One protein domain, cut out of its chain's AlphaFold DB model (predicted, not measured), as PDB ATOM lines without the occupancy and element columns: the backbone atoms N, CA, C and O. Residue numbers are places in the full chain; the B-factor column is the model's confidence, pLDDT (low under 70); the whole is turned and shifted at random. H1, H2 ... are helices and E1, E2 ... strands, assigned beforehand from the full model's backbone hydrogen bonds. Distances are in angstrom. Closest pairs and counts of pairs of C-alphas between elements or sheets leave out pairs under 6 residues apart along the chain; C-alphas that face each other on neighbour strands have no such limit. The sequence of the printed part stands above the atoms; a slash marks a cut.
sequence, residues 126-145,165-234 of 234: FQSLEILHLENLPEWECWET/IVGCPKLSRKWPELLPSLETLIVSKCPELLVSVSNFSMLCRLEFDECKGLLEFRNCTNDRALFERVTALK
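This is residues 126 to 145 and 165 to 234 of the 234 residues of an uncharacterized protein of Citrus clementina (UniProt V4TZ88). With little regular structure, the chain winds in stacked turns, a short solenoid: E1, residues 165 to 166, E2 and E4 form a row along one side, E3 and E5 lie along the other, and H1 is beside E4 at one end. The 90 printed residues include E1 to E5, then H1, 30 residues in a mixed class. Sheets E2 E4 and E3 E5 are parallel. The whole is compact, radius of gyration of the C-alphas 12.8 A, spanning 35 by 34 by 19 A.

E1, residues 131 to 135, begins at C-alpha (45.404, -8.705, 21.551) and measures 13.1 A. E2 is 184 to 188, 13.3 A; E3 194 to 196, 6.9 A; E4 205 to 209, 13.5 A; E5 213 to 216, 9.5 A. H1, 224 to 231, 11.0 A, ends at C-alpha (21.697, -5.652, 31.890).

Residues 165 to 166 pair parallel with E1 and E2. N 187 of E2 and O 207 of E4 are 2.8 A apart; N 215 of E5 and O 195 of E3, 3.0 A. The closest C-alphas of E4 and H1, Glu 207 and Val 230, are 6.8 A apart. In H1 every O i to N i+4 pair is within hydrogen-bond range.

C-alphas 127 and 234 are farthest apart, 36.8 A. Residues 146 to 164 are cut out, a 15.1 A gap between C-alphas. No link printed whole is long. Residues 213 to 234 are under pLDDT 70.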
ATOM      1  N   PHE A 126      48.396 -10.395  10.265       68.81
ATOM      2  CA  PHE A 126      48.307 -10.622  11.714       68.81
ATOM      3  C   PHE A 126      47.949 -12.052  12.158       68.81
ATOM      4  O   PHE A 126      47.084 -12.273  13.000       68.81
ATOM      5  N   GLN A 127      48.666 -13.040  11.621       71.31
ATOM      6  CA  GLN A 127      48.472 -14.462  11.943       71.31
ATOM      7  C   GLN A 127      48.921 -14.842  13.359       71.31
ATOM      8  O   GLN A 127      48.769 -15.988  13.754       71.31
ATOM      9  N   SER A 128      49.506 -13.919  14.112       80.75
ATOM     10  CA  SER A 128      49.894 -14.147  15.503       80.75
ATOM     11  C   SER A 128      49.235 -13.167  16.461       80.75
ATOM     12  O   SER A 128      49.546 -13.219  17.640       80.75
ATOM     13  N   LEU A 129      48.352 -12.284  15.979       84.25
ATOM     14  CA  LEU A 129      47.782 -11.234  16.812       84.25
ATOM     15  C   LEU A 129      46.749 -11.820  17.772       84.25
ATOM     16  O   LEU A 129      45.716 -12.326  17.342       84.25
ATOM     17  N   GLU A 130      47.059 -11.712  19.056       88.75
ATOM     18  CA  GLU A 130      46.293 -12.199  20.199       88.75
ATOM     19  C   GLU A 130      45.479 -11.070  20.839       88.75
ATOM     20  O   GLU A 130      44.351 -11.295  21.272       88.75
ATOM     21  N   ILE A 131      46.019  -9.847  20.867       87.81
ATOM     22  CA  ILE A 131      45.404  -8.705  21.551       87.81
ATOM     23  C   ILE A 131      45.372  -7.485  20.626       87.81
ATOM     24  O   ILE A 131      46.403  -7.081  20.078       87.81
ATOM     25  N   LEU A 132      44.188  -6.885  20.470       89.12
ATOM     26  CA  LEU A 132      43.972  -5.674  19.679       89.12
ATOM     27  C   LEU A 132      43.261  -4.606  20.511       89.12
ATOM     28  O   LEU A 132      42.123  -4.791  20.942       89.12
ATOM     29  N   HIS A 133      43.929  -3.471  20.705       88.69
ATOM     30  CA  HIS A 133      43.347  -2.302  21.362       88.69
ATOM     31  C   HIS A 133      43.124  -1.199  20.335       88.69
ATOM     32  O   HIS A 133      44.050  -0.815  19.626       88.69
ATOM     33  N   LEU A 134      41.901  -0.684  20.271       87.38
ATOM     34  CA  LEU A 134      41.476   0.398  19.395       87.38
ATOM     35  C   LEU A 134      40.873   1.504  20.257       87.38
ATOM     36  O   LEU A 134      39.753   1.379  20.753       87.38
ATOM     37  N   GLU A 135      41.616   2.584  20.460       87.44
ATOM     38  CA  GLU A 135      41.197   3.671  21.346       87.44
ATOM     39  C   GLU A 135      41.080   5.006  20.599       87.44
ATOM     40  O   GLU A 135      41.967   5.378  19.828       87.44
ATOM     41  N   ASN A 136      40.005   5.743  20.905       85.69
ATOM     42  CA  ASN A 136      39.719   7.119  20.512       85.69
ATOM     43  C   ASN A 136      39.696   7.331  18.986       85.69
ATOM     44  O   ASN A 136      40.288   8.272  18.472       85.69
ATOM     45  N   LEU A 137      38.973   6.485  18.245       82.19
ATOM     46  CA  LEU A 137      38.821   6.582  16.786       82.19
ATOM     47  C   LEU A 137      37.543   7.369  16.418       82.19
ATOM     48  O   LEU A 137      36.490   6.753  16.231       82.19
ATOM     49  N   PRO A 138      37.576   8.719  16.318       80.12
ATOM     50  CA  PRO A 138      36.365   9.540  16.196       80.12
ATOM     51  C   PRO A 138      35.608   9.310  14.887       80.12
ATOM     52  O   PRO A 138      34.391   9.477  14.831       80.12
ATOM     53  N   GLU A 139      36.343   8.952  13.838       81.06
ATOM     54  CA  GLU A 139      35.882   8.973  12.449       81.06
ATOM     55  C   GLU A 139      35.739   7.569  11.864       81.06
ATOM     56  O   GLU A 139      35.319   7.404  10.724       81.06
ATOM     57  N   TRP A 140      36.017   6.552  12.682       83.50
ATOM     58  CA  TRP A 140      35.946   5.152  12.304       83.50
ATOM     59  C   TRP A 140      34.497   4.688  12.183       83.50
ATOM     60  O   TRP A 140      33.755   4.654  13.162       83.50
ATOM     61  N   GLU A 141      34.097   4.332  10.963       82.44
ATOM     62  CA  GLU A 141      32.736   3.916  10.611       82.44
ATOM     63  C   GLU A 141      32.645   2.410  10.314       82.44
ATOM     64  O   GLU A 141      31.611   1.787  10.591       82.44
ATOM     65  N   CYS A 142      33.708   1.833   9.740       77.81
ATOM     66  CA  CYS A 142      33.709   0.495   9.150       77.81
ATOM     67  C   CYS A 142      34.886  -0.362   9.629       77.81
ATOM     68  O   CYS A 142      36.047   0.033   9.514       77.81
ATOM     69  N   TRP A 143      34.608  -1.586  10.073       80.06
ATOM     70  CA  TRP A 143      35.635  -2.605  10.273       80.06
ATOM     71  C   TRP A 143      35.512  -3.710   9.222       80.06
ATOM     72  O   TRP A 143      34.517  -4.433   9.175       80.06
ATOM     73  N   GLU A 144      36.536  -3.848   8.382       72.12
ATOM     74  CA  GLU A 144      36.659  -4.915   7.394       72.12
ATOM     75  C   GLU A 144      37.646  -5.989   7.884       72.12
ATOM     76  O   GLU A 144      38.850  -5.763   7.967       72.12
ATOM     77  N   THR A 145      37.132  -7.173   8.236       64.25
ATOM     78  CA  THR A 145      37.933  -8.317   8.738       64.25
ATOM     79  C   THR A 145      37.837  -9.567   7.881       64.25
ATOM     80  O   THR A 145      38.318 -10.634   8.272       64.25
ATOM     81  N   ILE A 165      37.801  -1.848  22.513       89.19
ATOM     82  CA  ILE A 165      37.368  -0.699  21.720       89.19
ATOM     83  C   ILE A 165      36.875   0.382  22.666       89.19
ATOM     84  O   ILE A 165      35.913   0.181  23.403       89.19
ATOM     85  N   VAL A 166      37.521   1.538  22.659       89.00
ATOM     86  CA  VAL A 166      37.243   2.594  23.633       89.00
ATOM     87  C   VAL A 166      37.123   3.926  22.913       89.00
ATOM     88  O   VAL A 166      38.057   4.340  22.242       89.00
ATOM     89  N   GLY A 167      36.003   4.632  23.063       88.06
ATOM     90  CA  GLY A 167      35.852   5.994  22.541       88.06
ATOM     91  C   GLY A 167      35.761   6.082  21.014       88.06
ATOM     92  O   GLY A 167      36.367   6.971  20.420       88.06
ATOM     93  N   CYS A 168      35.014   5.180  20.371       86.75
ATOM     94  CA  CYS A 168      34.841   5.134  18.913       86.75
ATOM     95  C   CYS A 168      33.379   5.447  18.522       86.75
ATOM     96  O   CYS A 168      32.574   4.532  18.330       86.75
ATOM     97  N   PRO A 169      32.984   6.731  18.428       85.25
ATOM     98  CA  PRO A 169      31.581   7.139  18.386       85.25
ATOM     99  C   PRO A 169      30.849   6.883  17.068       85.25
ATOM    100  O   PRO A 169      29.630   6.746  17.101       85.25
ATOM    101  N   LYS A 170      31.546   6.826  15.927       84.94
ATOM    102  CA  LYS A 170      30.926   6.638  14.600       84.94
ATOM    103  C   LYS A 170      30.841   5.180  14.146       84.94
ATOM    104  O   LYS A 170      30.233   4.894  13.109       84.94
ATOM    105  N   LEU A 171      31.404   4.262  14.929       83.38
ATOM    106  CA  LEU A 171      31.475   2.851  14.586       83.38
ATOM    107  C   LEU A 171      30.064   2.261  14.556       83.38
ATOM    108  O   LEU A 171      29.441   2.107  15.601       83.38
ATOM    109  N   SER A 172      29.544   1.977  13.362       76.12
ATOM    110  CA  SER A 172      28.116   1.656  13.196       76.12
ATOM    111  C   SER A 172      27.771   0.826  11.960       76.12
ATOM    112  O   SER A 172      26.761   0.127  11.966       76.12
ATOM    113  N   ARG A 173      28.572   0.891  10.884       65.94
ATOM    114  CA  ARG A 173      28.168   0.352   9.573       65.94
ATOM    115  C   ARG A 173      28.503  -1.120   9.375       65.94
ATOM    116  O   ARG A 173      27.680  -1.864   8.851       65.94
ATOM    117  N   LYS A 174      29.731  -1.519   9.706       69.19
ATOM    118  CA  LYS A 174      30.234  -2.882   9.507       69.19
ATOM    119  C   LYS A 174      31.055  -3.313  10.706       69.19
ATOM    120  O   LYS A 174      31.999  -2.622  11.087       69.19
ATOM    121  N   TRP A 175      30.678  -4.458  11.256       72.75
ATOM    122  CA  TRP A 175      31.335  -5.118  12.371       72.75
ATOM    123  C   TRP A 175      31.852  -6.493  11.920       72.75
ATOM    124  O   TRP A 175      31.175  -7.138  11.114       72.75
ATOM    125  N   PRO A 176      33.013  -6.965  12.410       72.25
ATOM    126  CA  PRO A 176      33.501  -8.309  12.129       72.25
ATOM    127  C   PRO A 176      32.482  -9.392  12.491       72.25
ATOM    128  O   PRO A 176      32.165  -9.593  13.659       72.25
ATOM    129  N   GLU A 177      32.019 -10.152  11.500       66.75
ATOM    130  CA  GLU A 177      31.113 -11.285  11.736       66.75
ATOM    131  C   GLU A 177      31.846 -12.563  12.163       66.75
ATOM    132  O   GLU A 177      31.203 -13.515  12.596       66.75
ATOM    133  N   LEU A 178      33.176 -12.615  12.027       70.94
ATOM    134  CA  LEU A 178      33.985 -13.807  12.284       70.94
ATOM    135  C   LEU A 178      35.274 -13.436  13.023       70.94
ATOM    136  O   LEU A 178      36.198 -12.879  12.432       70.94
ATOM    137  N   LEU A 179      35.332 -13.790  14.307       80.56
ATOM    138  CA  LEU A 179      36.534 -13.774  15.146       80.56
ATOM    139  C   LEU A 179      36.549 -15.090  15.942       80.56
ATOM    140  O   LEU A 179      35.976 -15.158  17.030       80.56
ATOM    141  N   PRO A 180      37.104 -16.175  15.369       79.38
ATOM    142  CA  PRO A 180      36.866 -17.535  15.859       79.38
ATOM    143  C   PRO A 180      37.474 -17.815  17.238       79.38
ATOM    144  O   PRO A 180      36.979 -18.692  17.937       79.38
ATOM    145  N   SER A 181      38.514 -17.073  17.626       87.25
ATOM    146  CA  SER A 181      39.265 -17.277  18.875       87.25
ATOM    147  C   SER A 181      38.989 -16.207  19.935       87.25
ATOM    148  O   SER A 181      39.675 -16.187  20.955       87.25
ATOM    149  N   LEU A 182      38.018 -15.314  19.700       88.25
ATOM    150  CA  LEU A 182      37.776 -14.169  20.575       88.25
ATOM    151  C   LEU A 182      37.153 -14.616  21.896       88.25
ATOM    152  O   LEU A 182      36.031 -15.120  21.913       88.25
ATOM    153  N   GLU A 183      37.865 -14.375  22.992       88.69
ATOM    154  CA  GLU A 183      37.458 -14.722  24.353       88.69
ATOM    155  C   GLU A 183      36.961 -13.500  25.125       88.69
ATOM    156  O   GLU A 183      35.992 -13.605  25.878       88.69
ATOM    157  N   THR A 184      37.584 -12.337  24.921       87.94
ATOM    158  CA  THR A 184      37.242 -11.093  25.618       87.94
ATOM    159  C   THR A 184      36.931  -9.983  24.625       87.94
ATOM    160  O   THR A 184      37.765  -9.625  23.799       87.94
ATOM    161  N   LEU A 185      35.745  -9.387  24.753       88.56
ATOM    162  CA  LEU A 185      35.351  -8.181  24.030       88.56
ATOM    163  C   LEU A 185      34.928  -7.097  25.023       88.56
ATOM    164  O   LEU A 185      33.946  -7.249  25.750       88.56
ATOM    165  N   ILE A 186      35.668  -5.993  25.034       87.31
ATOM    166  CA  ILE A 186      35.348  -4.798  25.814       87.31
ATOM    167  C   ILE A 186      35.087  -3.652  24.853       87.31
ATOM    168  O   ILE A 186      35.949  -3.298  24.052       87.31
ATOM    169  N   VAL A 187      33.914  -3.045  24.970       87.62
ATOM    170  CA  VAL A 187      33.546  -1.841  24.237       87.62
ATOM    171  C   VAL A 187      33.124  -0.776  25.237       87.62
ATOM    172  O   VAL A 187      32.272  -1.013  26.085       87.62
ATOM    173  N   SER A 188      33.689   0.420  25.145       88.69
ATOM    174  CA  SER A 188      33.247   1.551  25.960       88.69
ATOM    175  C   SER A 188      33.159   2.828  25.138       88.69
ATOM    176  O   SER A 188      33.972   3.048  24.242       88.69
ATOM    177  N   LYS A 189      32.183   3.691  25.441       87.88
ATOM    178  CA  LYS A 189      32.006   5.006  24.797       87.88
ATOM    179  C   LYS A 189      31.856   4.919  23.271       87.88
ATOM    180  O   LYS A 189      32.408   5.734  22.531       87.88
ATOM    181  N   CYS A 190      31.097   3.929  22.801       86.75
ATOM    182  CA  CYS A 190      30.777   3.703  21.387       86.75
ATOM    183  C   CYS A 190      29.251   3.775  21.179       86.75
ATOM    184  O   CYS A 190      28.593   2.746  21.007       86.75
ATOM    185  N   PRO A 191      28.648   4.980  21.220       83.44
ATOM    186  CA  PRO A 191      27.198   5.156  21.211       83.44
ATOM    187  C   PRO A 191      26.503   4.624  19.959       83.44
ATOM    188  O   PRO A 191      25.362   4.209  20.067       83.44
ATOM    189  N   GLU A 192      27.128   4.619  18.784       81.75
ATOM    190  CA  GLU A 192      26.474   4.153  17.551       81.75
ATOM    191  C   GLU A 192      26.678   2.657  17.269       81.75
ATOM    192  O   GLU A 192      26.081   2.121  16.333       81.75
ATOM    193  N   LEU A 193      27.487   1.969  18.082       79.00
ATOM    194  CA  LEU A 193      27.845   0.586  17.814       79.00
ATOM    195  C   LEU A 193      26.699  -0.364  18.167       79.00
ATOM    196  O   LEU A 193      26.246  -0.436  19.310       79.00
ATOM    197  N   LEU A 194      26.305  -1.149  17.165       71.56
ATOM    198  CA  LEU A 194      25.397  -2.278  17.281       71.56
ATOM    199  C   LEU A 194      26.171  -3.560  16.967       71.56
ATOM    200  O   LEU A 194      26.627  -3.748  15.840       71.56
ATOM    201  N   VAL A 195      26.320  -4.443  17.957       71.00
ATOM    202  CA  VAL A 195      27.066  -5.702  17.793       71.00
ATOM    203  C   VAL A 195      26.118  -6.899  17.811       71.00
ATOM    204  O   VAL A 195      25.250  -7.011  18.681       71.00
ATOM    205  N   SER A 196      26.318  -7.818  16.864       70.38
ATOM    206  CA  SER A 196      25.853  -9.201  16.971       70.38
ATOM    207  C   SER A 196      27.040 -10.075  17.362       70.38
ATOM    208  O   SER A 196      28.056 -10.089  16.669       70.38
ATOM    209  N   VAL A 197      26.931 -10.779  18.489       70.38
ATOM    210  CA  VAL A 197      27.983 -11.680  18.999       70.38
ATOM    211  C   VAL A 197      27.684 -13.152  18.709       70.38
ATOM    212  O   VAL A 197      28.412 -14.034  19.154       70.38
ATOM    213  N   SER A 198      26.626 -13.433  17.940       68.25
ATOM    214  CA  SER A 198      26.130 -14.786  17.647       68.25
ATOM    215  C   SER A 198      27.175 -15.717  17.017       68.25
ATOM    216  O   SER A 198      27.037 -16.935  17.109       68.25
ATOM    217  N   ASN A 199      28.221 -15.157  16.405       69.12
ATOM    218  CA  ASN A 199      29.268 -15.898  15.706       69.12
ATOM    219  C   ASN A 199      30.585 -16.020  16.500       69.12
ATOM    220  O   ASN A 199      31.542 -16.609  16.000       69.12
ATOM    221  N   PHE A 200      30.657 -15.490  17.728       78.50
ATOM    222  CA  PHE A 200      31.844 -15.591  18.585       78.50
ATOM    223  C   PHE A 200      31.704 -16.778  19.539       78.50
ATOM    224  O   PHE A 200      31.302 -16.640  20.692       78.50
ATOM    225  N   SER A 201      32.002 -17.977  19.037       78.31
ATOM    226  CA  SER A 201      31.793 -19.233  19.768       78.31
ATOM    227  C   SER A 201      32.658 -19.383  21.024       78.31
ATOM    228  O   SER A 201      32.263 -20.114  21.928       78.31
ATOM    229  N   MET A 202      33.809 -18.706  21.087       82.31
ATOM    230  CA  MET A 202      34.754 -18.758  22.213       82.31
ATOM    231  C   MET A 202      34.565 -17.615  23.225       82.31
ATOM    232  O   MET A 202      35.286 -17.551  24.220       82.31
ATOM    233  N   LEU A 203      33.596 -16.719  23.000       83.12
ATOM    234  CA  LEU A 203      33.448 -15.498  23.788       83.12
ATOM    235  C   LEU A 203      33.062 -15.813  25.238       83.12
ATOM    236  O   LEU A 203      31.943 -16.241  25.521       83.12
ATOM    237  N   CYS A 204      33.985 -15.548  26.159       82.62
ATOM    238  CA  CYS A 204      33.835 -15.785  27.592       82.62
ATOM    239  C   CYS A 204      33.556 -14.501  28.373       82.62
ATOM    240  O   CYS A 204      32.931 -14.554  29.426       82.62
ATOM    241  N   ARG A 205      34.016 -13.343  27.895       82.62
ATOM    242  CA  ARG A 205      33.845 -12.063  28.578       82.62
ATOM    243  C   ARG A 205      33.363 -10.992  27.617       82.62
ATOM    244  O   ARG A 205      33.957 -10.762  26.569       82.62
ATOM    245  N   LEU A 206      32.304 -10.300  28.030       83.88
ATOM    246  CA  LEU A 206      31.701  -9.211  27.278       83.88
ATOM    247  C   LEU A 206      31.412  -8.030  28.201       83.88
ATOM    248  O   LEU A 206      30.767  -8.200  29.236       83.88
ATOM    249  N   GLU A 207      31.879  -6.846  27.825       82.81
ATOM    250  CA  GLU A 207      31.669  -5.612  28.578       82.81
ATOM    251  C   GLU A 207      31.301  -4.473  27.628       82.81
ATOM    252  O   GLU A 207      31.996  -4.246  26.641       82.81
ATOM    253  N   PHE A 208      30.193  -3.789  27.919       83.12
ATOM    254  CA  PHE A 208      29.724  -2.619  27.180       83.12
ATOM    255  C   PHE A 208      29.446  -1.490  28.155       83.12
ATOM    256  O   PHE A 208      28.586  -1.641  29.016       83.12
ATOM    257  N   ASP A 209      30.124  -0.364  27.984       82.56
ATOM    258  CA  ASP A 209      29.901   0.848  28.769       82.56
ATOM    259  C   ASP A 209      29.582   2.024  27.836       82.56
ATOM    260  O   ASP A 209      30.219   2.185  26.798       82.56
ATOM    261  N   GLU A 210      28.572   2.836  28.147       80.19
ATOM    262  CA  GLU A 210      28.166   3.983  27.311       80.19
ATOM    263  C   GLU A 210      27.939   3.647  25.800       80.19
ATOM    264  O   GLU A 210      28.365   4.389  24.910       80.19
ATOM    265  N   CYS A 211      27.282   2.520  25.477       77.12
ATOM    266  CA  CYS A 211      27.003   2.061  24.095       77.12
ATOM    267  C   CYS A 211      25.496   1.803  23.851       77.12
ATOM    268  O   CYS A 211      24.782   1.447  24.788       77.12
ATOM    269  N   LYS A 212      24.995   1.907  22.601       70.06
ATOM    270  CA  LYS A 212      23.565   1.641  22.271       70.06
ATOM    271  C   LYS A 212      23.116   0.194  22.525       70.06
ATOM    272  O   LYS A 212      21.927  -0.032  22.749       70.06
ATOM    273  N   GLY A 213      24.041  -0.767  22.534       61.91
ATOM    274  CA  GLY A 213      23.794  -2.144  22.975       61.91
ATOM    275  C   GLY A 213      23.846  -3.204  21.868       61.91
ATOM    276  O   GLY A 213      24.208  -2.939  20.725       61.91
ATOM    277  N   LEU A 214      23.515  -4.443  22.243       62.16
ATOM    278  CA  LEU A 214      23.594  -5.646  21.401       62.16
ATOM    279  C   LEU A 214      22.291  -5.888  20.621       62.16
ATOM    280  O   LEU A 214      21.207  -5.710  21.177       62.16
ATOM    281  N   LEU A 215      22.391  -6.348  19.367       56.19
ATOM    282  CA  LEU A 215      21.224  -6.681  18.529       56.19
ATOM    283  C   LEU A 215      20.701  -8.108  18.750       56.19
ATOM    284  O   LEU A 215      19.492  -8.315  18.721       56.19
ATOM    285  N   GLU A 216      21.575  -9.087  19.007       50.41
ATOM    286  CA  GLU A 216      21.180 -10.481  19.248       50.41
ATOM    287  C   GLU A 216      22.111 -11.164  20.260       50.41
ATOM    288  O   GLU A 216      23.333 -11.158  20.107       50.41
ATOM    289  N   PHE A 217      21.519 -11.783  21.287       43.53
ATOM    290  CA  PHE A 217      22.199 -12.676  22.224       43.53
ATOM    291  C   PHE A 217      21.616 -14.079  22.018       43.53
ATOM    292  O   PHE A 217      20.551 -14.402  22.548       43.53
ATOM    293  N   ARG A 218      22.277 -14.936  21.230       39.56
ATOM    294  CA  ARG A 218      22.110 -16.378  21.442       39.56
ATOM    295  C   ARG A 218      23.047 -16.751  22.575       39.56
ATOM    296  O   ARG A 218      24.225 -16.435  22.540       39.56
ATOM    297  N   ASN A 219      22.460 -17.332  23.610       40.88
ATOM    298  CA  ASN A 219      23.067 -17.660  24.890       40.88
ATOM    299  C   ASN A 219      24.291 -18.584  24.695       40.88
ATOM    300  O   ASN A 219      24.147 -19.803  24.721       40.88
ATOM    301  N   CYS A 220      25.474 -18.020  24.429       38.34
ATOM    302  CA  CYS A 220      26.711 -18.790  24.245       38.34
ATOM    303  C   CYS A 220      27.451 -19.049  25.562       38.34
ATOM    304  O   CYS A 220      28.320 -19.911  25.611       38.34
ATOM    305  N   THR A 221      27.067 -18.393  26.657       43.06
ATOM    306  CA  THR A 221      27.615 -18.676  27.981       43.06
ATOM    307  C   THR A 221      26.477 -18.945  28.958       43.06
ATOM    308  O   THR A 221      25.629 -18.098  29.218       43.06
ATOM    309  N   ASN A 222      26.474 -20.135  29.565       43.66
ATOM    310  CA  ASN A 222      25.654 -20.456  30.744       43.66
ATOM    311  C   ASN A 222      26.068 -19.638  31.991       43.66
ATOM    312  O   ASN A 222      25.744 -20.009  33.120       43.66
ATOM    313  N   ASP A 223      26.797 -18.537  31.806       47.00
ATOM    314  CA  ASP A 223      27.275 -17.689  32.877       47.00
ATOM    315  C   ASP A 223      26.261 -16.572  33.136       47.00
ATOM    316  O   ASP A 223      26.248 -15.501  32.522       47.00
ATOM    317  N   ARG A 224      25.368 -16.864  34.081       44.97
ATOM    318  CA  ARG A 224      24.326 -15.957  34.564       44.97
ATOM    319  C   ARG A 224      24.899 -14.611  35.049       44.97
ATOM    320  O   ARG A 224      24.177 -13.619  35.013       44.97
ATOM    321  N   ALA A 225      26.183 -14.546  35.427       48.03
ATOM    322  CA  ALA A 225      26.833 -13.314  35.872       48.03
ATOM    323  C   ALA A 225      27.147 -12.333  34.724       48.03
ATOM    324  O   ALA A 225      27.120 -11.120  34.937       48.03
ATOM    325  N   LEU A 226      27.402 -12.820  33.503       49.19
ATOM    326  CA  LEU A 226      27.593 -11.959  32.324       49.19
ATOM    327  C   LEU A 226      26.282 -11.299  31.901       49.19
ATOM    328  O   LEU A 226      26.256 -10.103  31.624       49.19
ATOM    329  N   PHE A 227      25.184 -12.059  31.910       46.75
ATOM    330  CA  PHE A 227      23.864 -11.530  31.567       46.75
ATOM    331  C   PHE A 227      23.420 -10.430  32.546       46.75
ATOM    332  O   PHE A 227      22.909  -9.394  32.119       46.75
ATOM    333  N   GLU A 228      23.671 -10.613  33.848       45.44
ATOM    334  CA  GLU A 228      23.366  -9.602  34.870       45.44
ATOM    335  C   GLU A 228      24.260  -8.352  34.757       45.44
ATOM    336  O   GLU A 228      23.771  -7.243  34.954       45.44
ATOM    337  N   ARG A 229      25.531  -8.472  34.344       46.62
ATOM    338  CA  ARG A 229      26.415  -7.306  34.118       46.62
ATOM    339  C   ARG A 229      26.059  -6.509  32.863       46.62
ATOM    340  O   ARG A 229      26.106  -5.285  32.899       46.62
ATOM    341  N   VAL A 230      25.659  -7.179  31.780       47.44
ATOM    342  CA  VAL A 230      25.212  -6.518  30.538       47.44
ATOM    343  C   VAL A 230      23.877  -5.787  30.736       47.44
ATOM    344  O   VAL A 230      23.641  -4.752  30.119       47.44
ATOM    345  N   THR A 231      22.996  -6.292  31.606       44.78
ATOM    346  CA  THR A 231      21.697  -5.652  31.890       44.78
ATOM    347  C   THR A 231      21.745  -4.588  32.990       44.78
ATOM    348  O   THR A 231      20.888  -3.710  32.987       44.78
ATOM    349  N   ALA A 232      22.744  -4.610  33.881       37.41
ATOM    350  CA  ALA A 232      22.909  -3.623  34.955       37.41
ATOM    351  C   ALA A 232      23.521  -2.273  34.516       37.41
ATOM    352  O   ALA A 232      23.595  -1.358  35.331       37.41
ATOM    353  N   LEU A 233      23.951  -2.143  33.254       40.81
ATOM    354  CA  LEU A 233      24.503  -0.909  32.665       40.81
ATOM    355  C   LEU A 233      23.472  -0.119  31.825       40.81
ATOM    356  O   LEU A 233      23.851   0.756  31.049       40.81
ATOM    357  N   LYS A 234      22.174  -0.427  31.965       37.31
ATOM    358  CA  LYS A 234      21.067   0.387  31.430       37.31
ATOM    359  C   LYS A 234      20.562   1.419  32.430       37.31
ATOM    360  O   LYS A 234      20.569   1.115  33.642       37.31
TER     361      LYS A 234